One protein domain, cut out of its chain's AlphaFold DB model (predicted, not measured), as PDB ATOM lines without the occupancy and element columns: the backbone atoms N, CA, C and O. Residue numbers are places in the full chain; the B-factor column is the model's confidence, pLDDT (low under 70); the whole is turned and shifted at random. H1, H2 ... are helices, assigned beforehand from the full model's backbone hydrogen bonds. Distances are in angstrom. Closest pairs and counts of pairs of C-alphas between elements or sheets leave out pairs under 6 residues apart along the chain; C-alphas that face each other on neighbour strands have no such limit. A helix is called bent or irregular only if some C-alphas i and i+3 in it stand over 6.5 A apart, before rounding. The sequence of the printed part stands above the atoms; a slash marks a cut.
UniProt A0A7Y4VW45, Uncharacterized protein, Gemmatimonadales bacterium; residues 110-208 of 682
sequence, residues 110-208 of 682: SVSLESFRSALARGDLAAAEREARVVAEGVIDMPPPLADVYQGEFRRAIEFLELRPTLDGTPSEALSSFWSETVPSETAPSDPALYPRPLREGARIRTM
ATOM      1  N   SER A 110     140.676 143.646 133.947       83.81
ATOM      2  CA  SER A 110     139.624 143.158 134.836       83.81
ATOM      3  C   SER A 110     138.431 144.097 134.795       83.81
ATOM      4  O   SER A 110     138.583 145.302 134.594       83.81
ATOM      5  N   VAL A 111     137.241 143.527 134.954       86.50
ATOM      6  CA  VAL A 111     135.999 144.277 135.144       86.50
ATOM      7  C   VAL A 111     135.447 143.949 136.522       86.50
ATOM      8  O   VAL A 111     135.559 142.818 136.992       86.50
ATOM      9  N   SER A 112     134.865 144.948 137.176       86.50
ATOM     10  CA  SER A 112     134.253 144.809 138.495       86.50
ATOM     11  C   SER A 112     132.890 145.487 138.501       86.50
ATOM     12  O   SER A 112     132.704 146.539 137.891       86.50
ATOM     13  N   LEU A 113     131.938 144.892 139.220       87.12
ATOM     14  CA  LEU A 113     130.632 145.497 139.483       87.12
ATOM     15  C   LEU A 113     130.628 146.386 140.735       87.12
ATOM     16  O   LEU A 113     129.569 146.877 141.115       87.12
ATOM     17  N   GLU A 114     131.761 146.591 141.406       91.62
ATOM     18  CA  GLU A 114     131.818 147.333 142.671       91.62
ATOM     19  C   GLU A 114     131.339 148.786 142.526       91.62
ATOM     20  O   GLU A 114     130.411 149.197 143.227       91.62
ATOM     21  N   SER A 115     131.888 149.540 141.568       92.94
ATOM     22  CA  SER A 115     131.464 150.921 141.285       92.94
ATOM     23  C   SER A 115     129.990 150.994 140.885       92.94
ATOM     24  O   SER A 115     129.245 151.839 141.388       92.94
ATOM     25  N   PHE A 116     129.545 150.049 140.051       94.50
ATOM     26  CA  PHE A 116     128.147 149.899 139.654       94.50
ATOM     27  C   PHE A 116     127.225 149.693 140.867       94.50
ATOM     28  O   PHE A 116     126.243 150.415 141.039       94.50
ATOM     29  N   ARG A 117     127.562 148.764 141.767       92.62
ATOM     30  CA  ARG A 117     126.786 148.496 142.991       92.62
ATOM     31  C   ARG A 117     126.780 149.667 143.951       92.62
ATOM     32  O   ARG A 117     125.746 149.968 144.541       92.62
ATOM     33  N   SER A 118     127.926 150.319 144.101       94.06
ATOM     34  CA  SER A 118     128.083 151.504 144.933       94.06
ATOM     35  C   SER A 118     127.160 152.631 144.452       94.06
ATOM     36  O   SER A 118     126.498 153.280 145.261       94.06
ATOM     37  N   ALA A 119     127.043 152.822 143.133       94.94
ATOM     38  CA  ALA A 119     126.096 153.764 142.544       94.94
ATOM     39  C   ALA A 119     124.629 153.373 142.804       94.94
ATOM     40  O   ALA A 119     123.849 154.223 143.236       94.94
ATOM     41  N   LEU A 120     124.269 152.093 142.638       93.44
ATOM     42  CA  LEU A 120     122.921 151.600 142.958       93.44
ATOM     43  C   LEU A 120     122.542 151.828 144.427       93.44
ATOM     44  O   LEU A 120     121.436 152.289 144.701       93.44
ATOM     45  N   ALA A 121     123.465 151.571 145.358       92.25
ATOM     46  CA  ALA A 121     123.240 151.755 146.796       92.25
ATOM     47  C   ALA A 121     122.954 153.213 147.169       92.25
ATOM     48  O   ALA A 121     122.160 153.481 148.068       92.25
ATOM     49  N   ARG A 122     123.548 154.161 146.438       94.31
ATOM     50  CA  ARG A 122     123.264 155.596 146.584       94.31
ATOM     51  C   ARG A 122     122.010 156.057 145.836       94.31
ATOM     52  O   ARG A 122     121.655 157.225 145.943       94.31
ATOM     53  N   GLY A 123     121.361 155.185 145.061       92.44
ATOM     54  CA  GLY A 123     120.254 155.556 144.174       92.44
ATOM     55  C   GLY A 123     120.679 156.395 142.962       92.44
ATOM     56  O   GLY A 123     119.826 156.979 142.296       92.44
ATOM     57  N   ASP A 124     121.976 156.462 142.649       96.62
ATOM     58  CA  ASP A 124     122.501 157.222 141.513       96.62
ATOM     59  C   ASP A 124     122.427 156.379 140.232       96.62
ATOM     60  O   ASP A 124     123.386 155.720 139.817       96.62
ATOM     61  N   LEU A 125     121.248 156.384 139.606       96.12
ATOM     62  CA  LEU A 125     120.984 155.613 138.391       96.12
ATOM     63  C   LEU A 125     121.829 156.067 137.190       96.12
ATOM     64  O   LEU A 125     122.126 155.252 136.318       96.12
ATOM     65  N   ALA A 126     122.226 157.342 137.133       96.94
ATOM     66  CA  ALA A 126     123.054 157.864 136.048       96.94
ATOM     67  C   ALA A 126     124.504 157.378 136.171       96.94
ATOM     68  O   ALA A 126     125.110 156.986 135.172       96.94
ATOM     69  N   ALA A 127     125.065 157.366 137.385       97.12
ATOM     70  CA  ALA A 127     126.361 156.739 137.625       97.12
ATOM     71  C   ALA A 127     126.304 155.227 137.391       97.12
ATOM     72  O   ALA A 127     127.167 154.705 136.693       97.12
ATOM     73  N   ALA A 128     125.269 154.536 137.882       96.75
ATOM     74  CA  ALA A 128     125.109 153.101 137.653       96.75
ATOM     75  C   ALA A 128     125.048 152.761 136.154       96.75
ATOM     76  O   ALA A 128     125.657 151.790 135.716       96.75
ATOM     77  N   GLU A 129     124.389 153.589 135.339       97.62
ATOM     78  CA  GLU A 129     124.373 153.419 133.886       97.62
ATOM     79  C   GLU A 129     125.757 153.570 133.257       97.62
ATOM     80  O   GLU A 129     126.149 152.725 132.453       97.62
ATOM     81  N   ARG A 130     126.524 154.600 133.640       97.62
ATOM     82  CA  ARG A 130     127.899 154.774 133.149       97.62
ATOM     83  C   ARG A 130     128.779 153.577 133.509       97.62
ATOM     84  O   ARG A 130     129.435 153.031 132.630       97.62
ATOM     85  N   GLU A 131     128.739 153.125 134.760       97.25
ATOM     86  CA  GLU A 131     129.537 151.980 135.219       97.25
ATOM     87  C   GLU A 131     129.109 150.665 134.546       97.25
ATOM     88  O   GLU A 131     129.951 149.861 134.149       97.25
ATOM     89  N   ALA A 132     127.805 150.449 134.339       96.38
ATOM     90  CA  ALA A 132     127.313 149.289 133.598       96.38
ATOM     91  C   ALA A 132     127.772 149.310 132.128       96.38
ATOM     92  O   ALA A 132     128.135 148.262 131.593       96.38
ATOM     93  N   ARG A 133     127.820 150.486 131.479       96.94
ATOM     94  CA  ARG A 133     128.405 150.623 130.131       96.94
ATOM     95  C   ARG A 133     129.888 150.271 130.134       96.94
ATOM     96  O   ARG A 133     130.288 149.465 129.306       96.94
ATOM     97  N   VAL A 134     130.666 150.770 131.097       95.88
ATOM     98  CA  VAL A 134     132.098 150.441 131.232       95.88
ATOM     99  C   VAL A 134     132.318 148.932 131.370       95.88
ATOM    100  O   VAL A 134     133.170 148.372 130.685       95.88
ATOM    101  N   VAL A 135     131.521 148.242 132.196       94.31
ATOM    102  CA  VAL A 135     131.604 146.777 132.338       94.31
ATOM    103  C   VAL A 135     131.227 146.070 131.035       94.31
ATOM    104  O   VAL A 135     131.945 145.171 130.597       94.31
ATOM    105  N   ALA A 136     130.121 146.469 130.401       94.94
ATOM    106  CA  ALA A 136     129.666 145.860 129.154       94.94
ATOM    107  C   ALA A 136     130.698 146.024 128.027       94.94
ATOM    108  O   ALA A 136     131.044 145.054 127.354       94.94
ATOM    109  N   GLU A 137     131.217 147.237 127.850       94.38
ATOM    110  CA  GLU A 137     132.234 147.559 126.852       94.38
ATOM    111  C   GLU A 137     133.545 146.834 127.142       94.38
ATOM    112  O   GLU A 137     134.079 146.189 126.241       94.38
ATOM    113  N   GLY A 138     133.996 146.836 128.400       92.19
ATOM    114  CA  GLY A 138     135.213 146.148 128.817       92.19
ATOM    115  C   GLY A 138     135.187 144.652 128.505       92.19
ATOM    116  O   GLY A 138     136.167 144.122 127.993       92.19
ATOM    117  N   VAL A 139     134.063 143.962 128.733       91.12
ATOM    118  CA  VAL A 139     133.940 142.532 128.390       91.12
ATOM    119  C   VAL A 139     133.878 142.305 126.875       91.12
ATOM    120  O   VAL A 139     134.447 141.331 126.383       91.12
ATOM    121  N   ILE A 140     133.221 143.186 126.113       92.31
ATOM    122  CA  ILE A 140     133.153 143.078 124.644       92.31
ATOM    123  C   ILE A 140     134.526 143.339 123.997       92.31
ATOM    124  O   ILE A 140     134.849 142.710 122.987       92.31
ATOM    125  N   ASP A 141     135.344 144.223 124.577       91.31
ATOM    126  CA  ASP A 141     136.723 144.492 124.141       91.31
ATOM    127  C   ASP A 141     137.659 143.295 124.341       91.31
ATOM    128  O   ASP A 141     138.645 143.140 123.611       91.31
ATOM    129  N   MET A 142     137.366 142.442 125.325       89.31
ATOM    130  CA  MET A 142     138.212 141.306 125.664       89.31
ATOM    131  C   MET A 142     138.146 140.190 124.607       89.31
ATOM    132  O   MET A 142     137.083 139.881 124.052       89.31
ATOM    133  N   PRO A 143     139.265 139.479 124.377       88.50
ATOM    134  CA  PRO A 143     139.238 138.227 123.630       88.50
ATOM    135  C   PRO A 143     138.310 137.202 124.327       88.50
ATOM    136  O   PRO A 143     138.271 137.158 125.558       88.50
ATOM    137  N   PRO A 144     137.598 136.337 123.574       85.31
ATOM    138  CA  PRO A 144     136.587 135.416 124.087       85.31
ATOM    139  C   PRO A 144     137.015 134.597 125.314       85.31
ATOM    140  O   PRO A 144     136.254 134.596 126.273       85.31
ATOM    141  N   PRO A 145     138.217 133.975 125.365       82.50
ATOM    142  CA  PRO A 145     138.617 133.205 126.545       82.50
ATOM    143  C   PRO A 145     138.658 134.029 127.835       82.50
ATOM    144  O   PRO A 145     138.365 133.504 128.902       82.50
ATOM    145  N   LEU A 146     139.014 135.315 127.742       82.50
ATOM    146  CA  LEU A 146     139.031 136.220 128.887       82.50
ATOM    147  C   LEU A 146     137.631 136.777 129.171       82.50
ATOM    148  O   LEU A 146     137.223 136.831 130.324       82.50
ATOM    149  N   ALA A 147     136.875 137.134 128.130       87.06
ATOM    150  CA  ALA A 147     135.493 137.594 128.266       87.06
ATOM    151  C   ALA A 147     134.595 136.548 128.954       87.06
ATOM    152  O   ALA A 147     133.710 136.903 129.733       87.06
ATOM    153  N   ASP A 148     134.852 135.257 128.715       82.25
ATOM    154  CA  ASP A 148     134.099 134.149 129.307       82.25
ATOM    155  C   ASP A 148     134.194 134.098 130.839       82.25
ATOM    156  O   ASP A 148     133.250 133.663 131.500       82.25
ATOM    157  N   VAL A 149     135.288 134.605 131.417       81.06
ATOM    158  CA  VAL A 149     135.462 134.718 132.874       81.06
ATOM    159  C   VAL A 149     134.456 135.691 133.494       81.06
ATOM    160  O   VAL A 149     134.039 135.490 134.631       81.06
ATOM    161  N   TYR A 150     134.030 136.706 132.739       84.50
ATOM    162  CA  TYR A 150     133.214 137.821 133.223       84.50
ATOM    163  C   TYR A 150     131.767 137.781 132.710       84.50
ATOM    164  O   TYR A 150     131.078 138.803 132.643       84.50
ATOM    165  N   GLN A 151     131.269 136.605 132.303       84.12
ATOM    166  CA  GLN A 151     129.901 136.484 131.783       84.12
ATOM    167  C   GLN A 151     128.835 136.899 132.807       84.12
ATOM    168  O   GLN A 151     127.775 137.387 132.409       84.12
ATOM    169  N   GLY A 152     129.074 136.688 134.105       84.31
ATOM    170  CA  GLY A 152     128.130 137.062 135.160       84.31
ATOM    171  C   GLY A 152     127.981 138.578 135.273       84.31
ATOM    172  O   GLY A 152     126.868 139.107 135.256       84.31
ATOM    173  N   GLU A 153     129.114 139.269 135.319       87.31
ATOM    174  CA  GLU A 153     129.236 140.720 135.357       87.31
ATOM    175  C   GLU A 153     128.622 141.346 134.106       87.31
ATOM    176  O   GLU A 153     127.774 142.234 134.209       87.31
ATOM    177  N   PHE A 154     128.959 140.806 132.933       91.12
ATOM    178  CA  PHE A 154     128.414 141.242 131.653       91.12
ATOM    179  C   PHE A 154     126.887 141.136 131.599       91.12
ATOM    180  O   PHE A 154     126.207 142.104 131.266       91.12
ATOM    181  N   ARG A 155     126.317 139.980 131.972       89.25
ATOM    182  CA  ARG A 155     124.858 139.771 131.950       89.25
ATOM    183  C   ARG A 155     124.125 140.765 132.848       89.25
ATOM    184  O   ARG A 155     123.093 141.288 132.436       89.25
ATOM    185  N   ARG A 156     124.653 141.037 134.047       89.75
ATOM    186  CA  ARG A 156     124.060 141.993 134.998       89.75
ATOM    187  C   ARG A 156     124.123 143.427 134.482       89.75
ATOM    188  O   ARG A 156     123.133 144.145 134.600       89.75
ATOM    189  N   ALA A 157     125.251 143.820 133.892       93.88
ATOM    190  CA  ALA A 157     125.414 145.134 133.286       93.88
ATOM    191  C   ALA A 157     124.422 145.343 132.129       93.88
ATOM    192  O   ALA A 157     123.690 146.328 132.124       93.88
ATOM    193  N   ILE A 158     124.319 144.384 131.203       94.69
ATOM    194  CA  ILE A 158     123.364 144.445 130.084       94.69
ATOM    195  C   ILE A 158     121.917 144.489 130.583       94.69
ATOM    196  O   ILE A 158     121.135 145.313 130.120       94.69
ATOM    197  N   GLU A 159     121.567 143.648 131.558       92.56
ATOM    198  CA  GLU A 159     120.242 143.665 132.183       92.56
ATOM    199  C   GLU A 159     119.902 145.027 132.787       92.56
ATOM    200  O   GLU A 159     118.782 145.505 132.609       92.56
ATOM    201  N   PHE A 160     120.851 145.658 133.480       95.25
ATOM    202  CA  PHE A 160     120.644 146.997 134.013       95.25
ATOM    203  C   PHE A 160     120.433 148.020 132.894       95.25
ATOM    204  O   PHE A 160     119.475 148.780 132.957       95.25
ATOM    205  N   LEU A 161     121.284 148.024 131.863       96.06
ATOM    206  CA  LEU A 161     121.186 148.975 130.749       96.06
ATOM    207  C   LEU A 161     119.854 148.867 130.000       96.06
ATOM    208  O   LEU A 161     119.283 149.881 129.615       96.06
ATOM    209  N   GLU A 162     119.344 147.649 129.829       93.50
ATOM    210  CA  GLU A 162     118.048 147.400 129.194       93.50
ATOM    211  C   GLU A 162     116.872 147.830 130.083       93.50
ATOM    212  O   GLU A 162     115.903 148.402 129.588       93.50
ATOM    213  N   LEU A 163     116.941 147.595 131.400       93.06
ATOM    214  CA  LEU A 163     115.872 147.980 132.328       93.06
ATOM    215  C   LEU A 163     115.911 149.459 132.715       93.06
ATOM    216  O   LEU A 163     114.871 149.992 133.105       93.06
ATOM    217  N   ARG A 164     117.066 150.127 132.598       94.38
ATOM    218  CA  ARG A 164     117.328 151.498 133.064       94.38
ATOM    219  C   ARG A 164     116.196 152.494 132.778       94.38
ATOM    220  O   ARG A 164     115.846 153.202 133.725       94.38
ATOM    221  N   PRO A 165     115.582 152.547 131.577       92.06
ATOM    222  CA  PRO A 165     114.496 153.490 131.282       92.06
ATOM    223  C   PRO A 165     113.240 153.319 132.152       92.06
ATOM    224  O   PRO A 165     112.406 154.213 132.210       92.06
ATOM    225  N   THR A 166     113.084 152.172 132.816       91.94
ATOM    226  CA  THR A 166     111.910 151.840 133.641       91.94
ATOM    227  C   THR A 166     112.154 151.985 135.144       91.94
ATOM    228  O   THR A 166     111.224 151.811 135.929       91.94
ATOM    229  N   LEU A 167     113.392 152.278 135.561       93.19
ATOM    230  CA  LEU A 167     113.806 152.208 136.968       93.19
ATOM    231  C   LEU A 167     113.582 153.502 137.759       93.19
ATOM    232  O   LEU A 167     113.768 153.488 138.978       93.19
ATOM    233  N   ASP A 168     113.186 154.600 137.114       91.94
ATOM    234  CA  ASP A 168     112.987 155.882 137.795       91.94
ATOM    235  C   ASP A 168     111.949 155.756 138.927       91.94
ATOM    236  O   ASP A 168     110.874 155.181 138.762       91.94
ATOM    237  N   GLY A 169     112.300 156.264 140.113       87.75
ATOM    238  CA  GLY A 169     111.470 156.157 141.318       87.75
ATOM    239  C   GLY A 169     111.512 154.793 142.027       87.75
ATOM    240  O   GLY A 169     110.830 154.620 143.036       87.75
ATOM    241  N   THR A 170     112.312 153.829 141.556       91.12
ATOM    242  CA  THR A 170     112.515 152.556 142.271       91.12
ATOM    243  C   THR A 170     113.411 152.774 143.501       91.12
ATOM    244  O   THR A 170     114.476 153.377 143.356       91.12
ATOM    245  N   PRO A 171     113.046 152.272 144.699       91.25
ATOM    246  CA  PRO A 171     113.873 152.415 145.900       91.25
ATOM    247  C   PRO A 171     115.282 151.833 145.722       91.25
ATOM    248  O   PRO A 171     115.429 150.712 145.226       91.25
ATOM    249  N   SER A 172     116.310 152.560 146.172       88.69
ATOM    250  CA  SER A 172     117.720 152.144 146.065       88.69
ATOM    251  C   SER A 172     117.990 150.792 146.726       88.69
ATOM    252  O   SER A 172     118.714 149.980 146.166       88.69
ATOM    253  N   GLU A 173     117.339 150.495 147.851       87.38
ATOM    254  CA  GLU A 173     117.433 149.200 148.537       87.38
ATOM    255  C   GLU A 173     116.987 148.033 147.642       87.38
ATOM    256  O   GLU A 173     117.667 147.010 147.558       87.38
ATOM    257  N   ALA A 174     115.874 148.202 146.919       86.06
ATOM    258  CA  ALA A 174     115.360 147.188 146.001       86.06
ATOM    259  C   ALA A 174     116.272 147.018 144.775       86.06
ATOM    260  O   ALA A 174     116.502 145.892 144.333       86.06
ATOM    261  N   LEU A 175     116.827 148.121 144.259       89.25
ATOM    262  CA  LEU A 175     117.816 148.100 143.181       89.25
ATOM    263  C   LEU A 175     119.089 147.363 143.630       89.25
ATOM    264  O   LEU A 175     119.505 146.392 143.000       89.25
ATOM    265  N   SER A 176     119.684 147.758 144.755       86.56
ATOM    266  CA  SER A 176     120.875 147.110 145.307       86.56
ATOM    267  C   SER A 176     120.657 145.632 145.595       86.56
ATOM    268  O   SER A 176     121.518 144.826 145.253       86.56
ATOM    269  N   SER A 177     119.505 145.261 146.161       84.44
ATOM    270  CA  SER A 177     119.158 143.862 146.417       84.44
ATOM    271  C   SER A 177     119.113 143.047 145.119       84.44
ATOM    272  O   SER A 177     119.782 142.017 145.021       84.44
ATOM    273  N   PHE A 178     118.433 143.549 144.080       85.62
ATOM    274  CA  PHE A 178     118.259 142.845 142.805       85.62
ATOM    275  C   PHE A 178     119.578 142.573 142.051       85.62
ATOM    276  O   PHE A 178     119.676 141.578 141.327       85.62
ATOM    277  N   TRP A 179     120.605 143.418 142.216       87.19
ATOM    278  CA  TRP A 179     121.932 143.250 141.590       87.19
ATOM    279  C   TRP A 179     123.061 142.856 142.567       87.19
ATOM    280  O   TRP A 179     124.235 142.811 142.171       87.19
ATOM    281  N   SER A 180     122.735 142.539 143.825       78.19
ATOM    282  CA  SER A 180     123.698 142.013 144.804       78.19
ATOM    283  C   SER A 180     124.125 140.576 144.455       78.19
ATOM    284  O   SER A 180     123.373 139.790 143.884       78.19
ATOM    285  N   GLU A 181     125.394 140.251 144.706       58.44
ATOM    286  CA  GLU A 181     126.103 139.094 144.134       58.44
ATOM    287  C   GLU A 181     125.754 137.735 144.764       58.44
ATOM    288  O   GLU A 181     126.201 136.699 144.281       58.44
ATOM    289  N   THR A 182     124.961 137.728 145.830       49.19
ATOM    290  CA  THR A 182     124.883 136.642 146.818       49.19
ATOM    291  C   THR A 182     123.798 135.609 146.578       49.19
ATOM    292  O   THR A 182     123.527 134.795 147.456       49.19
ATOM    293  N   VAL A 183     123.185 135.596 145.399       43.00
ATOM    294  CA  VAL A 183     122.064 134.700 145.157       43.00
ATOM    295  C   VAL A 183     122.352 133.809 143.948       43.00
ATOM    296  O   VAL A 183     122.101 134.216 142.810       43.00
ATOM    297  N   PRO A 184     122.908 132.596 144.163       46.44
ATOM    298  CA  PRO A 184     122.816 131.508 143.192       46.44
ATOM    299  C   PRO A 184     121.384 131.438 142.655       46.44
ATOM    300  O   PRO A 184     120.446 131.664 143.418       46.44
ATOM    301  N   SER A 185     121.186 131.113 141.374       46.94
ATOM    302  CA  SER A 185     119.849 131.071 140.746       46.94
ATOM    303  C   SER A 185     118.806 130.250 141.522       46.94
ATOM    304  O   SER A 185     117.613 130.434 141.319       46.94
ATOM    305  N   GLU A 186     119.256 129.373 142.419       41.59
ATOM    306  CA  GLU A 186     118.454 128.525 143.302       41.59
ATOM    307  C   GLU A 186     117.915 129.227 144.569       41.59
ATOM    308  O   GLU A 186     117.065 128.665 145.249       41.59
ATOM    309  N   THR A 187     118.361 130.448 144.895       43.34
ATOM    310  CA  THR A 187     117.975 131.181 146.127       43.34
ATOM    311  C   THR A 187     117.387 132.572 145.872       43.34
ATOM    312  O   THR A 187     117.120 133.313 146.821       43.34
ATOM    313  N   ALA A 188     117.161 132.952 144.604       52.19
ATOM    314  CA  ALA A 188     116.402 134.162 144.276       52.19
ATOM    315  C   ALA A 188     115.038 134.064 144.965       52.19
ATOM    316  O   ALA A 188     114.514 132.950 145.022       52.19
ATOM    317  N   PRO A 189     114.459 135.165 145.492       53.31
ATOM    318  CA  PRO A 189     113.093 135.140 145.994       53.31
ATOM    319  C   PRO A 189     112.239 134.427 144.956       53.31
ATOM    320  O   PRO A 189     112.123 134.890 143.820       53.31
ATOM    321  N   SER A 190     111.735 133.251 145.321       55.69
ATOM    322  CA  SER A 190     111.090 132.325 144.390       55.69
ATOM    323  C   SER A 190     109.815 132.915 143.790       55.69
ATOM    324  O   SER A 190     109.291 132.389 142.812       55.69
ATOM    325  N   ASP A 191     109.341 134.028 144.357       71.19
ATOM    326  CA  ASP A 191     108.218 134.803 143.869       71.19
ATOM    327  C   ASP A 191     108.657 136.171 143.297       71.19
ATOM    328  O   ASP A 191     108.958 137.108 144.051       71.19
ATOM    329  N   PRO A 192     108.640 136.337 141.958       74.69
ATOM    330  CA  PRO A 192     108.831 137.620 141.286       74.69
ATOM    331  C   PRO A 192     107.892 138.739 141.763       74.69
ATOM    332  O   PRO A 192     108.211 139.910 141.559       74.69
ATOM    333  N   ALA A 193     106.747 138.428 142.389       77.25
ATOM    334  CA  ALA A 193     105.798 139.422 142.895       77.25
ATOM    335  C   ALA A 193     106.352 140.269 144.054       77.25
ATOM    336  O   ALA A 193     105.875 141.391 144.262       77.25
ATOM    337  N   LEU A 194     107.381 139.770 144.750       76.25
ATOM    338  CA  LEU A 194     108.054 140.452 145.862       76.25
ATOM    339  C   LEU A 194     108.911 141.645 145.415       76.25
ATOM    340  O   LEU A 194     109.295 142.472 146.239       76.25
ATOM    341  N   TYR A 195     109.183 141.771 144.115       81.00
ATOM    342  CA  TYR A 195     109.920 142.905 143.569       81.00
ATOM    343  C   TYR A 195     108.991 144.075 143.192       81.00
ATOM    344  O   TYR A 195     107.840 143.859 142.786       81.00
ATOM    345  N   PRO A 196     109.476 145.333 143.254       83.81
ATOM    346  CA  PRO A 196     108.791 146.478 142.658       83.81
ATOM    347  C   PRO A 196     108.463 146.232 141.184       83.81
ATOM    348  O   PRO A 196     109.216 145.549 140.488       83.81
ATOM    349  N   ARG A 197     107.358 146.811 140.690       84.50
ATOM    350  CA  ARG A 197     106.850 146.592 139.320       84.50
ATOM    351  C   ARG A 197     107.941 146.649 138.229       84.50
ATOM    352  O   ARG A 197     107.926 145.734 137.408       84.50
ATOM    353  N   PRO A 198     108.894 147.608 138.232       82.38
ATOM    354  CA  PRO A 198     109.965 147.662 137.227       82.38
ATOM    355  C   PRO A 198     110.922 146.457 137.217       82.38
ATOM    356  O   PRO A 198     111.540 146.166 136.200       82.38
ATOM    357  N   LEU A 199     111.042 145.733 138.333       87.38
ATOM    358  CA  LEU A 199     111.995 144.632 138.512       87.38
ATOM    359  C   LEU A 199     111.352 143.236 138.406       87.38
ATOM    360  O   LEU A 199     112.062 142.248 138.212       87.38
ATOM    361  N   ARG A 200     110.017 143.132 138.492       87.56
ATOM    362  CA  ARG A 200     109.292 141.842 138.460       87.56
ATOM    363  C   ARG A 200     109.558 141.040 137.193       87.56
ATOM    364  O   ARG A 200     109.733 139.826 137.252       87.56
ATOM    365  N   GLU A 201     109.578 141.714 136.045       84.88
ATOM    366  CA  GLU A 201     109.826 141.060 134.762       84.88
ATOM    367  C   GLU A 201     111.246 140.484 134.701       84.88
ATOM    368  O   GLU A 201     111.416 139.316 134.357       84.88
ATOM    369  N   GLY A 202     112.253 141.257 135.123       84.94
ATOM    370  CA  GLY A 202     113.636 140.786 135.217       84.94
ATOM    371  C   GLY A 202     113.782 139.588 136.161       84.94
ATOM    372  O   GLY A 202     114.416 138.596 135.800       84.94
ATOM    373  N   ALA A 203     113.129 139.628 137.329       84.38
ATOM    374  CA  ALA A 203     113.102 138.508 138.272       84.38
ATOM    375  C   ALA A 203     112.500 137.242 137.642       84.38
ATOM    376  O   ALA A 203     113.097 136.171 137.728       84.38
ATOM    377  N   ARG A 204     111.366 137.374 136.940       85.81
ATOM    378  CA  ARG A 204     110.720 136.264 136.225       85.81
ATOM    379  C   ARG A 204     111.606 135.703 135.111       85.81
ATOM    380  O   ARG A 204     111.669 134.493 134.943       85.81
ATOM    381  N   ILE A 205     112.284 136.559 134.346       87.00
ATOM    382  CA  ILE A 205     113.190 136.149 133.262       87.00
ATOM    383  C   ILE A 205     114.361 135.322 133.811       87.00
ATOM    384  O   ILE A 205     114.713 134.299 133.226       87.00
ATOM    385  N   ARG A 206     114.945 135.711 134.952       84.31
ATOM    386  CA  ARG A 206     116.089 135.007 135.562       84.31
ATOM    387  C   ARG A 206     115.782 133.559 135.970       84.31
ATOM    388  O   ARG A 206     116.710 132.759 136.032       84.31
ATOM    389  N   THR A 207     114.515 133.210 136.216       81.12
ATOM    390  CA  THR A 207     114.097 131.840 136.572       81.12
ATOM    391  C   THR A 207     113.729 130.979 135.359       81.12
ATOM    392  O   THR A 207     113.377 129.812 135.517       81.12
ATOM    393  N   MET A 208     113.755 131.527 134.139       85.81
ATOM    394  CA  MET A 208     113.383 130.794 132.927       85.81
ATOM    395  C   MET A 208     114.544 129.960 132.374       85.81
ATOM    396  O   MET A 208     115.702 130.375 132.375       85.81
TER     397      MET A 208
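Overview. This is residues 110 to 208 of the 682 residues of an uncharacterized protein of Gemmatimonadales bacterium (UniProt A0A7Y4VW45). Three helices fold back and forth, H1 and H3 each packing on H2; at the end of this group where H1 ends and H2 begins, the short helices H4 and H5 lie loosely side by side, with a long loop, residues 180 to 196, between them in the chain. H3, the longest, has a kink of 69 degrees near residue 151. The printed part has 99 residues with five named helices, H1 to H5 in chain order, and no named strand: all helix, mostly aligned. It is compact, with a radius of gyration of the C-alphas of 13.3 A and spans of 39 by 29 by 20 A.

Arrangement. H1, residues 114 to 121, and H2, residues 125 to 141, form a helical hairpin at a shallow tilt of 26 degrees; their closest C-alphas, of Phe 116 and Ala 128, are 4.8 A apart, and H2 touches H1 with residues 125 to 132 alone. H3, residues 144 to 166, forms a second hairpin with H2 at 29 degrees, closest at the C-alphas of Ala 132 and Ala 157, 4.6 A. H4, residues 172 to 179, touches H1 at a steep tilt of 40 degrees, opposite ways, closest at the C-alphas of Ala 121 and Ser 176, 5.4 A. H5, residues 197 to 206, only just touches H3, with 3 pairs of C-alphas within 8 A, at residues 159 to 166 of H3 alone; the closest, of Thr 166 and Pro 198, are 5.8 A apart. H4 and H5 are close but not clearly touching. H2 is apart from H4 and H5. Every O i to N i+4 pair is within hydrogen-bond range in H1, H2 and H4, but 12 of 19 are in H3 and 4 of 6 in H5.

Along the chain. H1 begins at C-alpha 114 (131.818, 147.333, 142.671) and is 10.5 A long, H2 24.0 A, H3 31.1 A, H4 10.8 A and H5 15.3 A, ending at C-alpha 206 (116.089, 135.007, 135.562). H3 and H5 are irregular: C-alphas 149 and 152 are 8.0 A apart, and C-alphas 198 and 201 are 7.0 A apart.

Size, cuts and confidence. The two C-alphas farthest apart, of Pro 143 and Ala 193, are 38.6 A apart. The printed part has no cut. The link from H4 to H5 is long, with 17 residues; the other three are tight. Mean pLDDT of the printed part is 85.1, and residues 181 to 190 are under 70.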